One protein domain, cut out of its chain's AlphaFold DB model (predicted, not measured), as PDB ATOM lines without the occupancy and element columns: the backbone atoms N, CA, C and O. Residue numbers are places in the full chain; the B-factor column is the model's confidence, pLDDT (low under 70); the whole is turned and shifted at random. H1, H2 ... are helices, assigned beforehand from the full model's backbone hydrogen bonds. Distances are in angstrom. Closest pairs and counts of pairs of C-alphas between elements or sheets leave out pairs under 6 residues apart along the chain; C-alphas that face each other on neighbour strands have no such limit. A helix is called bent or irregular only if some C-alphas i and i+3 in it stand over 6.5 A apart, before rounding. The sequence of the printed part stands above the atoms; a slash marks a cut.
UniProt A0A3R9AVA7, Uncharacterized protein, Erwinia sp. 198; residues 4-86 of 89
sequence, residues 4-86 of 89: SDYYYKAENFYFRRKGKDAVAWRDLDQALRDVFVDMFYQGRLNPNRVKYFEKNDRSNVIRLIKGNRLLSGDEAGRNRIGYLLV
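What this domain is: This is residues 4 to 86 of the 89 residues of an uncharacterized protein of Erwinia sp. 198 (UniProt A0A3R9AVA7). A rounded, compact cluster of six short helices has H2 in the middle, with H1 crossing it on one side and H6, then H4, packed beyond it on the other. H5 makes a corner with H4 at the end far from H1, and the short H3 sits near the C-terminal part of H1. The printed part has 83 residues with six named helices, H1 to H6 in order along the chain, and no named strand; the class is all helix. The radius of gyration of the C-alphas is 11.7 A, and the C-alphas span 31 by 25 by 24 A.

How they stand to each other: H1, residues 4 to 17, is the longest helix by residues. With residues 6 to 10 alone it touches residues 36 to 40 of H2, residues 30 to 41; the closest C-alphas, of Ala 10 and Val 37, are 5.6 A apart, and the lines are about perpendicular at 90 degrees. H1 also only just touches H3, residues 47 to 50, with 3 pairs of C-alphas within 8 A; the closest, of Arg 17 and Pro 47, are 5.8 A apart. H2 touches H6, residues 80 to 85, with residues 31 to 35 alone, at a shallow tilt of 9 degrees, opposite ways; the closest C-alphas, of Ala 31 and Leu 84, are 6.0 A apart. H6 touches H4, residues 58 to 67, at a steep tilt of 38 degrees, opposite ways, with the C-alphas of Ile 81 and Ile 62 closest at 5.8 A. H4 and H5, residues 69 to 78, touch only at the corner, and only just, with 3 pairs within 8 A; the closest C-alphas, of Ile 65 and Leu 71, are 5.1 A apart. H1 is apart from H4, H5 and H6. Every O i to N i+4 pair is within hydrogen-bond range in H1, H2, H4 and H6, against 4 of 6 in H5, and H3 is too short for such a pair.

Where its parts are: H1 begins at C-alpha 4 (429.490, 260.814, 320.824) and measures 20.2 A from first to last C-alpha. H2 measures 16.8 A, H3 5.4 A, H4 and H5 14.1 A each, and H6 8.7 A. H5 is only just irregular: C-alphas 73 and 76 are 6.8 A apart. H6 ends at C-alpha 85 (408.902, 256.837, 335.617).

The domain as a whole: The two C-alphas farthest apart, of Lys 20 and Ala 76, are 34.1 A apart. The printed part has no cut. The link from H1 to H2, residues 18 to 29, is long. Mean pLDDT of the printed part is 94.6, and no printed residue is under 70.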
ATOM      1  N   SER A   4     429.080 259.463 320.420       78.00
ATOM      2  CA  SER A   4     429.490 260.814 320.824       78.00
ATOM      3  C   SER A   4     428.969 261.899 319.867       78.00
ATOM      4  O   SER A   4     428.392 262.896 320.304       78.00
ATOM      5  N   ASP A   5     429.055 261.667 318.549       82.31
ATOM      6  CA  ASP A   5     428.525 262.600 317.541       82.31
ATOM      7  C   ASP A   5     427.003 262.753 317.640       82.31
ATOM      8  O   ASP A   5     426.455 263.816 317.327       82.31
ATOM      9  N   TYR A   6     426.314 261.679 318.046       81.75
ATOM     10  CA  TYR A   6     424.865 261.682 318.219       81.75
ATOM     11  C   TYR A   6     424.450 262.628 319.350       81.75
ATOM     12  O   TYR A   6     423.626 263.530 319.170       81.75
ATOM     13  N   TYR A   7     425.072 262.450 320.512       88.75
ATOM     14  CA  TYR A   7     424.773 263.241 321.699       88.75
ATOM     15  C   TYR A   7     425.132 264.719 321.502       88.75
ATOM     16  O   TYR A   7     424.344 265.603 321.837       88.75
ATOM     17  N   TYR A   8     426.268 264.992 320.855       92.81
ATOM     18  CA  TYR A   8     426.742 266.351 320.594       92.81
ATOM     19  C   TYR A   8     425.783 267.178 319.720       92.81
ATOM     20  O   TYR A   8     425.591 268.378 319.938       92.81
ATOM     21  N   LYS A   9     425.141 266.561 318.718       94.00
ATOM     22  CA  LYS A   9     424.153 267.255 317.871       94.00
ATOM     23  C   LYS A   9     422.894 267.627 318.653       94.00
ATOM     24  O   LYS A   9     422.391 268.740 318.491       94.00
ATOM     25  N   ALA A  10     422.410 266.721 319.499       95.31
ATOM     26  CA  ALA A  10     421.257 266.972 320.354       95.31
ATOM     27  C   ALA A  10     421.563 268.043 321.416       95.31
ATOM     28  O   ALA A  10     420.778 268.978 321.573       95.31
ATOM     29  N   GLU A  11     422.734 267.980 322.059       96.38
ATOM     30  CA  GLU A  11     423.211 268.996 323.008       96.38
ATOM     31  C   GLU A  11     423.271 270.382 322.353       96.38
ATOM     32  O   GLU A  11     422.725 271.351 322.881       96.38
ATOM     33  N   ASN A  12     423.862 270.481 321.160       96.00
ATOM     34  CA  ASN A  12     423.902 271.736 320.412       96.00
ATOM     35  C   ASN A  12     422.507 272.260 320.066       96.00
ATOM     36  O   ASN A  12     422.266 273.469 320.112       96.00
ATOM     37  N   PHE A  13     421.582 271.371 319.699       96.44
ATOM     38  CA  PHE A  13     420.202 271.760 319.433       96.44
ATOM     39  C   PHE A  13     419.526 272.297 320.699       96.44
ATOM     40  O   PHE A  13     418.891 273.350 320.634       96.44
ATOM     41  N   TYR A  14     419.711 271.641 321.846       97.00
ATOM     42  CA  TYR A  14     419.228 272.125 323.138       97.00
ATOM     43  C   TYR A  14     419.820 273.496 323.476       97.00
ATOM     44  O   TYR A  14     419.076 274.454 323.676       97.00
ATOM     45  N   PHE A  15     421.149 273.636 323.444       96.06
ATOM     46  CA  PHE A  15     421.846 274.885 323.757       96.06
ATOM     47  C   PHE A  15     421.356 276.071 322.916       96.06
ATOM     48  O   PHE A  15     421.141 277.158 323.444       96.06
ATOM     49  N   ARG A  16     421.128 275.862 321.613       95.81
ATOM     50  CA  ARG A  16     420.666 276.915 320.691       95.81
ATOM     51  C   ARG A  16     419.204 277.317 320.879       95.81
ATOM     52  O   ARG A  16     418.793 278.339 320.334       95.81
ATOM     53  N   ARG A  17     418.391 276.484 321.533       96.19
ATOM     54  CA  ARG A  17     416.928 276.649 321.595       96.19
ATOM     55  C   ARG A  17     416.390 276.837 323.007       96.19
ATOM     56  O   ARG A  17     415.252 277.277 323.133       96.19
ATOM     57  N   LYS A  18     417.178 276.504 324.030       95.19
ATOM     58  CA  LYS A  18     416.791 276.632 325.432       95.19
ATOM     59  C   LYS A  18     416.613 278.096 325.842       95.19
ATOM     60  O   LYS A  18     417.305 278.986 325.341       95.19
ATOM     61  N   GLY A  19     415.738 278.329 326.812       94.50
ATOM     62  CA  GLY A  19     415.610 279.603 327.511       94.50
ATOM     63  C   GLY A  19     416.853 279.997 328.323       94.50
ATOM     64  O   GLY A  19     417.776 279.206 328.556       94.50
ATOM     65  N   LYS A  20     416.869 281.254 328.784       93.50
ATOM     66  CA  LYS A  20     417.942 281.786 329.645       93.50
ATOM     67  C   LYS A  20     418.009 281.045 330.985       93.50
ATOM     68  O   LYS A  20     419.090 280.629 331.379       93.50
ATOM     69  N   ASP A  21     416.850 280.775 331.585       94.56
ATOM     70  CA  ASP A  21     416.707 280.105 332.890       94.56
ATOM     71  C   ASP A  21     416.530 278.582 332.768       94.56
ATOM     72  O   ASP A  21     415.868 277.944 333.598       94.56
ATOM     73  N   ALA A  22     417.027 278.014 331.670       96.44
ATOM     74  CA  ALA A  22     417.006 276.582 331.425       96.44
ATOM     75  C   ALA A  22     418.209 275.910 332.083       96.44
ATOM     76  O   ALA A  22     419.343 276.381 331.930       96.44
ATOM     77  N   VAL A  23     417.957 274.772 332.729       97.06
ATOM     78  CA  VAL A  23     418.979 273.898 333.311       97.06
ATOM     79  C   VAL A  23     420.017 273.543 332.245       97.06
ATOM     80  O   VAL A  23     419.682 273.322 331.073       97.06
ATOM     81  N   ALA A  24     421.297 273.557 332.623       96.19
ATOM     82  CA  ALA A  24     422.367 273.232 331.693       96.19
ATOM     83  C   ALA A  24     422.255 271.767 331.259       96.19
ATOM     84  O   ALA A  24     421.823 270.912 332.024       96.19
ATOM     85  N   TRP A  25     422.678 271.460 330.032       96.06
ATOM     86  CA  TRP A  25     422.585 270.103 329.487       96.06
ATOM     87  C   TRP A  25     423.211 269.053 330.416       96.06
ATOM     88  O   TRP A  25     422.627 268.002 330.664       96.06
ATOM     89  N   ARG A  26     424.373 269.368 330.994       94.62
ATOM     90  CA  ARG A  26     425.103 268.482 331.913       94.62
ATOM     91  C   ARG A  26     424.387 268.244 333.246       94.62
ATOM     92  O   ARG A  26     424.596 267.192 333.842       94.62
ATOM     93  N   ASP A  27     423.500 269.149 333.640       96.50
ATOM     94  CA  ASP A  27     422.747 269.081 334.897       96.50
ATOM     95  C   ASP A  27     421.337 268.505 334.704       96.50
ATOM     96  O   ASP A  27     420.613 268.287 335.675       96.50
ATOM     97  N   LEU A  28     420.927 268.256 333.454       95.62
ATOM     98  CA  LEU A  28     419.707 267.514 333.181       95.62
ATOM     99  C   LEU A  28     419.836 266.083 333.697       95.62
ATOM    100  O   LEU A  28     420.868 265.429 333.556       95.62
ATOM    101  N   ASP A  29     418.736 265.586 334.234       94.75
ATOM    102  CA  ASP A  29     418.530 264.189 334.540       94.75
ATOM    103  C   ASP A  29     418.850 263.325 333.313       94.75
ATOM    104  O   ASP A  29     418.490 263.659 332.177       94.75
ATOM    105  N   GLN A  30     419.544 262.212 333.544       94.06
ATOM    106  CA  GLN A  30     420.022 261.352 332.465       94.06
ATOM    107  C   GLN A  30     418.864 260.851 331.593       94.06
ATOM    108  O   GLN A  30     418.952 260.921 330.367       94.06
ATOM    109  N   ALA A  31     417.743 260.455 332.206       95.12
ATOM    110  CA  ALA A  31     416.591 259.970 331.461       95.12
ATOM    111  C   ALA A  31     415.960 261.079 330.605       95.12
ATOM    112  O   ALA A  31     415.542 260.829 329.471       95.12
ATOM    113  N   LEU A  32     415.948 262.328 331.090       96.75
ATOM    114  CA  LEU A  32     415.508 263.471 330.286       96.75
ATOM    115  C   LEU A  32     416.419 263.721 329.084       96.75
ATOM    116  O   LEU A  32     415.904 263.979 327.993       96.75
ATOM    117  N   ARG A  33     417.745 263.631 329.251       96.12
ATOM    118  CA  ARG A  33     418.678 263.778 328.124       96.12
ATOM    119  C   ARG A  33     418.479 262.689 327.080       96.12
ATOM    120  O   ARG A  33     418.410 262.994 325.892       96.12
ATOM    121  N   ASP A  34     418.327 261.444 327.509       95.25
ATOM    122  CA  ASP A  34     418.174 260.314 326.595       95.25
ATOM    123  C   ASP A  34     416.843 260.380 325.832       95.25
ATOM    124  O   ASP A  34     416.814 260.194 324.612       95.25
ATOM    125  N   VAL A  35     415.754 260.776 326.502       96.38
ATOM    126  CA  VAL A  35     414.469 261.061 325.841       96.38
ATOM    127  C   VAL A  35     414.579 262.244 324.878       96.38
ATOM    128  O   VAL A  35     413.997 262.209 323.790       96.38
ATOM    129  N   PHE A  36     415.336 263.285 325.231       97.25
ATOM    130  CA  PHE A  36     415.584 264.411 324.334       97.25
ATOM    131  C   PHE A  36     416.320 263.955 323.067       97.25
ATOM    132  O   PHE A  36     415.905 264.279 321.956       97.25
ATOM    133  N   VAL A  37     417.388 263.168 323.211       95.81
ATOM    134  CA  VAL A  37     418.151 262.623 322.081       95.81
ATOM    135  C   VAL A  37     417.253 261.754 321.197       95.81
ATOM    136  O   VAL A  37     417.202 261.969 319.985       95.81
ATOM    137  N   ASP A  38     416.478 260.837 321.779       95.25
ATOM    138  CA  ASP A  38     415.531 259.993 321.040       95.25
ATOM    139  C   ASP A  38     414.526 260.833 320.232       95.25
ATOM    140  O   ASP A  38     414.382 260.655 319.018       95.25
ATOM    141  N   MET A  39     413.884 261.819 320.866       96.06
ATOM    142  CA  MET A  39     412.933 262.701 320.186       96.06
ATOM    143  C   MET A  39     413.589 263.539 319.082       96.06
ATOM    144  O   MET A  39     412.941 263.848 318.078       96.06
ATOM    145  N   PHE A  40     414.856 263.918 319.239       95.94
ATOM    146  CA  PHE A  40     415.597 264.688 318.243       95.94
ATOM    147  C   PHE A  40     415.823 263.852 316.985       95.94
ATOM    148  O   PHE A  40     415.483 264.293 315.886       95.94
ATOM    149  N   TYR A  41     416.279 262.610 317.146       93.12
ATOM    150  CA  TYR A  41     416.550 261.713 316.023       93.12
ATOM    151  C   TYR A  41     415.301 261.168 315.338       93.12
ATOM    152  O   TYR A  41     415.332 260.890 314.142       93.12
ATOM    153  N   GLN A  42     414.177 261.088 316.046       91.94
ATOM    154  CA  GLN A  42     412.888 260.773 315.427       91.94
ATOM    155  C   GLN A  42     412.269 261.947 314.650       91.94
ATOM    156  O   GLN A  42     411.174 261.808 314.105       91.94
ATOM    157  N   GLY A  43     412.890 263.132 314.657       94.06
ATOM    158  CA  GLY A  43     412.282 264.338 314.089       94.06
ATOM    159  C   GLY A  43     411.055 264.816 314.877       94.06
ATOM    160  O   GLY A  43     410.168 265.478 314.339       94.06
ATOM    161  N   ARG A  44     410.972 264.459 316.165       94.62
ATOM    162  CA  ARG A  44     409.876 264.816 317.076       94.62
ATOM    163  C   ARG A  44     410.194 266.031 317.946       94.62
ATOM    164  O   ARG A  44     409.299 266.534 318.625       94.62
ATOM    165  N   LEU A  45     411.417 266.547 317.920       93.81
ATOM    166  CA  LEU A  45     411.781 267.791 318.595       93.81
ATOM    167  C   LEU A  45     411.704 268.981 317.641       93.81
ATOM    168  O   LEU A  45     412.302 269.004 316.572       93.81
ATOM    169  N   ASN A  46     410.974 270.001 318.076       91.31
ATOM    170  CA  ASN A  46     410.982 271.330 317.483       91.31
ATOM    171  C   ASN A  46     411.303 272.352 318.589       91.31
ATOM    172  O   ASN A  46     411.227 272.003 319.771       91.31
ATOM    173  N   PRO A  47     411.644 273.605 318.248       91.25
ATOM    174  CA  PRO A  47     412.022 274.613 319.242       91.25
ATOM    175  C   PRO A  47     410.982 274.801 320.357       91.25
ATOM    176  O   PRO A  47     411.337 274.905 321.524       91.25
ATOM    177  N   ASN A  48     409.689 274.726 320.025       92.75
ATOM    178  CA  ASN A  48     408.594 274.882 320.989       92.75
ATOM    179  C   ASN A  48     408.471 273.713 321.977       92.75
ATOM    180  O   ASN A  48     407.766 273.838 322.981       92.75
ATOM    181  N   ARG A  49     409.111 272.574 321.693       95.00
ATOM    182  CA  ARG A  49     409.141 271.392 322.566       95.00
ATOM    183  C   ARG A  49     410.357 271.371 323.496       95.00
ATOM    184  O   ARG A  49     410.305 270.678 324.504       95.00
ATOM    185  N   VAL A  50     411.399 272.158 323.218       96.19
ATOM    186  CA  VAL A  50     412.606 272.224 324.066       96.19
ATOM    187  C   VAL A  50     412.264 272.696 325.482       96.19
ATOM    188  O   VAL A  50     412.726 272.095 326.446       96.19
ATOM    189  N   LYS A  51     411.339 273.656 325.609       96.19
ATOM    190  CA  LYS A  51     410.887 274.212 326.897       96.19
ATOM    191  C   LYS A  51     410.397 273.189 327.927       96.19
ATOM    192  O   LYS A  51     410.453 273.461 329.119       96.19
ATOM    193  N   TYR A  52     409.925 272.019 327.492       97.25
ATOM    194  CA  TYR A  52     409.443 270.976 328.408       97.25
ATOM    195  C   TYR A  52     410.582 270.266 329.152       97.25
ATOM    196  O   TYR A  52     410.332 269.669 330.193       97.25
ATOM    197  N   PHE A  53     411.815 270.361 328.648       97.38
ATOM    198  CA  PHE A  53     413.009 269.768 329.256       97.38
ATOM    199  C   PHE A  53     413.770 270.763 330.142       97.38
ATOM    200  O   PHE A  53     414.521 270.361 331.021       97.38
ATOM    201  N   GLU A  54     413.552 272.067 329.959       96.69
ATOM    202  CA  GLU A  54     414.378 273.131 330.549       96.69
ATOM    203  C   GLU A  54     414.364 273.196 332.076       96.69
ATOM    204  O   GLU A  54     415.280 273.761 332.670       96.69
ATOM    205  N   LYS A  55     413.321 272.665 332.716       96.31
ATOM    206  CA  LYS A  55     413.145 272.710 334.175       96.31
ATOM    207  C   LYS A  55     413.586 271.437 334.885       96.31
ATOM    208  O   LYS A  55     413.354 271.324 336.081       96.31
ATOM    209  N   ASN A  56     414.214 270.507 334.163       95.62
ATOM    210  CA  ASN A  56     414.640 269.216 334.699       95.62
ATOM    211  C   ASN A  56     413.497 268.429 335.374       95.62
ATOM    212  O   ASN A  56     413.701 267.699 336.337       95.62
ATOM    213  N   ASP A  57     412.269 268.611 334.877       95.75
ATOM    214  CA  ASP A  57     411.056 268.028 335.445       95.75
ATOM    215  C   ASP A  57     410.521 266.938 334.512       95.75
ATOM    216  O   ASP A  57     409.939 267.214 333.455       95.75
ATOM    217  N   ARG A  58     410.693 265.680 334.935       95.94
ATOM    218  CA  ARG A  58     410.217 264.505 334.196       95.94
ATOM    219  C   ARG A  58     408.705 264.543 333.962       95.94
ATOM    220  O   ARG A  58     408.239 264.142 332.892       95.94
ATOM    221  N   SER A  59     407.930 265.087 334.903       96.50
ATOM    222  CA  SER A  59     406.470 265.174 334.793       96.50
ATOM    223  C   SER A  59     406.033 266.070 333.636       96.50
ATOM    224  O   SER A  59     405.048 265.763 332.958       96.50
ATOM    225  N   ASN A  60     406.770 267.147 333.354       96.38
ATOM    226  CA  ASN A  60     406.474 268.026 332.220       96.38
ATOM    227  C   ASN A  60     406.675 267.323 330.875       96.38
ATOM    228  O   ASN A  60     405.843 267.475 329.975       96.38
ATOM    229  N   VAL A  61     407.722 266.508 330.746       96.94
ATOM    230  CA  VAL A  61     407.968 265.725 329.525       96.94
ATOM    231  C   VAL A  61     406.933 264.609 329.373       96.94
ATOM    232  O   VAL A  61     406.390 264.427 328.283       96.94
ATOM    233  N   ILE A  62     406.551 263.934 330.461       97.38
ATOM    234  CA  ILE A  62     405.463 262.940 330.436       97.38
ATOM    235  C   ILE A  62     404.146 263.585 329.974       97.38
ATOM    236  O   ILE A  62     403.448 263.023 329.128       97.38
ATOM    237  N   ARG A  63     403.808 264.778 330.484       97.50
ATOM    238  CA  ARG A  63     402.613 265.530 330.057       97.50
ATOM    239  C   ARG A  63     402.671 265.902 328.576       97.50
ATOM    240  O   ARG A  63     401.663 265.753 327.889       97.50
ATOM    241  N   LEU A  64     403.831 266.326 328.070       96.62
ATOM    242  CA  LEU A  64     404.035 266.588 326.642       96.62
ATOM    243  C   LEU A  64     403.754 265.341 325.792       96.62
ATOM    244  O   LEU A  64     403.040 265.436 324.793       96.62
ATOM    245  N   ILE A  65     404.319 264.192 326.172       96.75
ATOM    246  CA  ILE A  65     404.182 262.948 325.404       96.75
ATOM    247  C   ILE A  65     402.721 262.489 325.398       96.75
ATOM    248  O   ILE A  65     402.163 262.260 324.325       96.75
ATOM    249  N   LYS A  66     402.068 262.442 326.568       96.44
ATOM    250  CA  LYS A  66     400.649 262.060 326.691       96.44
ATOM    251  C   LYS A  66     399.712 263.027 325.962       96.44
ATOM    252  O   LYS A  66     398.721 262.605 325.378       96.44
ATOM    253  N   GLY A  67     400.025 264.322 325.987       96.06
ATOM    254  CA  GLY A  67     399.207 265.372 325.380       96.06
ATOM    255  C   GLY A  67     399.358 265.506 323.863       96.06
ATOM    256  O   GLY A  67     398.617 266.267 323.243       96.06
ATOM    257  N   ASN A  68     400.307 264.802 323.236       95.69
ATOM    258  CA  ASN A  68     400.531 264.886 321.797       95.69
ATOM    259  C   ASN A  68     400.260 263.547 321.108       95.69
ATOM    260  O   ASN A  68     400.998 262.588 321.304       95.69
ATOM    261  N   ARG A  69     399.265 263.509 320.213       94.62
ATOM    262  CA  ARG A  69     398.848 262.282 319.510       94.62
ATOM    263  C   ARG A  69     399.988 261.561 318.782       94.62
ATOM    264  O   ARG A  69     400.013 260.338 318.791       94.62
ATOM    265  N   LEU A  70     400.922 262.294 318.167       93.25
ATOM    266  CA  LEU A  70     402.060 261.677 317.474       93.25
ATOM    267  C   LEU A  70     403.047 261.063 318.470       93.25
ATOM    268  O   LEU A  70     403.430 259.914 318.305       93.25
ATOM    269  N   LEU A  71     403.413 261.803 319.522       95.44
ATOM    270  CA  LEU A  71     404.343 261.301 320.539       95.44
ATOM    271  C   LEU A  71     403.756 260.105 321.286       95.44
ATOM    272  O   LEU A  71     404.431 259.095 321.432       95.44
ATOM    273  N   SER A  72     402.490 260.207 321.696       95.00
ATOM    274  CA  SER A  72     401.767 259.123 322.353       95.00
ATOM    275  C   SER A  72     401.620 257.894 321.455       95.00
ATOM    276  O   SER A  72     401.635 256.782 321.970       95.00
ATOM    277  N   GLY A  73     401.472 258.072 320.138       94.06
ATOM    278  CA  GLY A  73     401.404 256.962 319.186       94.06
ATOM    279  C   GLY A  73     402.730 256.208 319.048       94.06
ATOM    280  O   GLY A  73     402.725 254.992 318.896       94.06
ATOM    281  N   ASP A  74     403.859 256.910 319.170       93.69
ATOM    282  CA  ASP A  74     405.191 256.295 319.126       93.69
ATOM    283  C   ASP A  74     405.517 255.498 320.415       93.69
ATOM    284  O   ASP A  74     406.429 254.667 320.412       93.69
ATOM    285  N   GLU A  75     404.795 255.719 321.526       95.12
ATOM    286  CA  GLU A  75     405.145 255.151 322.841       95.12
ATOM    287  C   GLU A  75     405.130 253.625 322.888       95.12
ATOM    288  O   GLU A  75     405.944 253.053 323.610       95.12
ATOM    289  N   ALA A  76     404.289 252.963 322.088       91.88
ATOM    290  CA  ALA A  76     404.229 251.500 322.045       91.88
ATOM    291  C   ALA A  76     405.580 250.859 321.673       91.88
ATOM    292  O   ALA A  76     405.892 249.772 322.148       91.88
ATOM    293  N   GLY A  77     406.392 251.539 320.852       92.56
ATOM    294  CA  GLY A  77     407.723 251.069 320.453       92.56
ATOM    295  C   GLY A  77     408.885 251.765 321.163       92.56
ATOM    296  O   GLY A  77     410.027 251.347 320.995       92.56
ATOM    297  N   ARG A  78     408.628 252.845 321.914       93.19
ATOM    298  CA  ARG A  78     409.681 253.694 322.507       93.19
ATOM    299  C   ARG A  78     409.736 253.644 324.026       93.19
ATOM    300  O   ARG A  78     410.817 253.805 324.577       93.19
ATOM    301  N   ASN A  79     408.598 253.436 324.688       94.25
ATOM    302  CA  ASN A  79     408.489 253.355 326.144       94.25
ATOM    303  C   ASN A  79     409.189 254.509 326.902       94.25
ATOM    304  O   ASN A  79     409.789 254.304 327.960       94.25
ATOM    305  N   ARG A  80     409.123 255.743 326.377       95.25
ATOM    306  CA  ARG A  80     409.772 256.909 327.002       95.25
ATOM    307  C   ARG A  80     409.115 257.259 328.326       95.25
ATOM    308  O   ARG A  80     409.812 257.551 329.290       95.25
ATOM    309  N   ILE A  81     407.783 257.212 328.389       96.00
ATOM    310  CA  ILE A  81     407.046 257.446 329.637       96.00
ATOM    311  C   ILE A  81     407.474 256.435 330.700       96.00
ATOM    312  O   ILE A  81     407.743 256.841 331.825       96.00
ATOM    313  N   GLY A  82     407.565 255.148 330.349       94.69
ATOM    314  CA  GLY A  82     408.023 254.118 331.280       94.69
ATOM    315  C   GLY A  82     409.431 254.413 331.785       94.69
ATOM    316  O   GLY A  82     409.652 254.416 332.989       94.69
ATOM    317  N   TYR A  83     410.349 254.762 330.884       94.75
ATOM    318  CA  TYR A  83     411.721 255.112 331.246       94.75
ATOM    319  C   TYR A  83     411.813 256.330 332.181       94.75
ATOM    320  O   TYR A  83     412.559 256.308 333.153       94.75
ATOM    321  N   LEU A  84     410.996 257.365 331.953       94.88
ATOM    322  CA  LEU A  84     410.940 258.551 332.818       94.88
ATOM    323  C   LEU A  84     410.350 258.267 334.209       94.88
ATOM    324  O   LEU A  84     410.650 259.000 335.152       94.88
ATOM    325  N   LEU A  85     409.513 257.235 334.346       93.62
ATOM    326  CA  LEU A  85     408.902 256.837 335.617       93.62
ATOM    327  C   LEU A  85     409.819 255.974 336.492       93.62
ATOM    328  O   LEU A  85     409.544 255.838 337.682       93.62
ATOM    329  N   VAL A  86     410.887 255.396 335.937       88.56
ATOM    330  CA  VAL A  86     411.864 254.640 336.729       88.56
ATOM    331  C   VAL A  86     412.759 255.628 337.477       88.56
ATOM    332  O   VAL A  86     413.527 256.378 336.872       88.56
TER     333      VAL A  86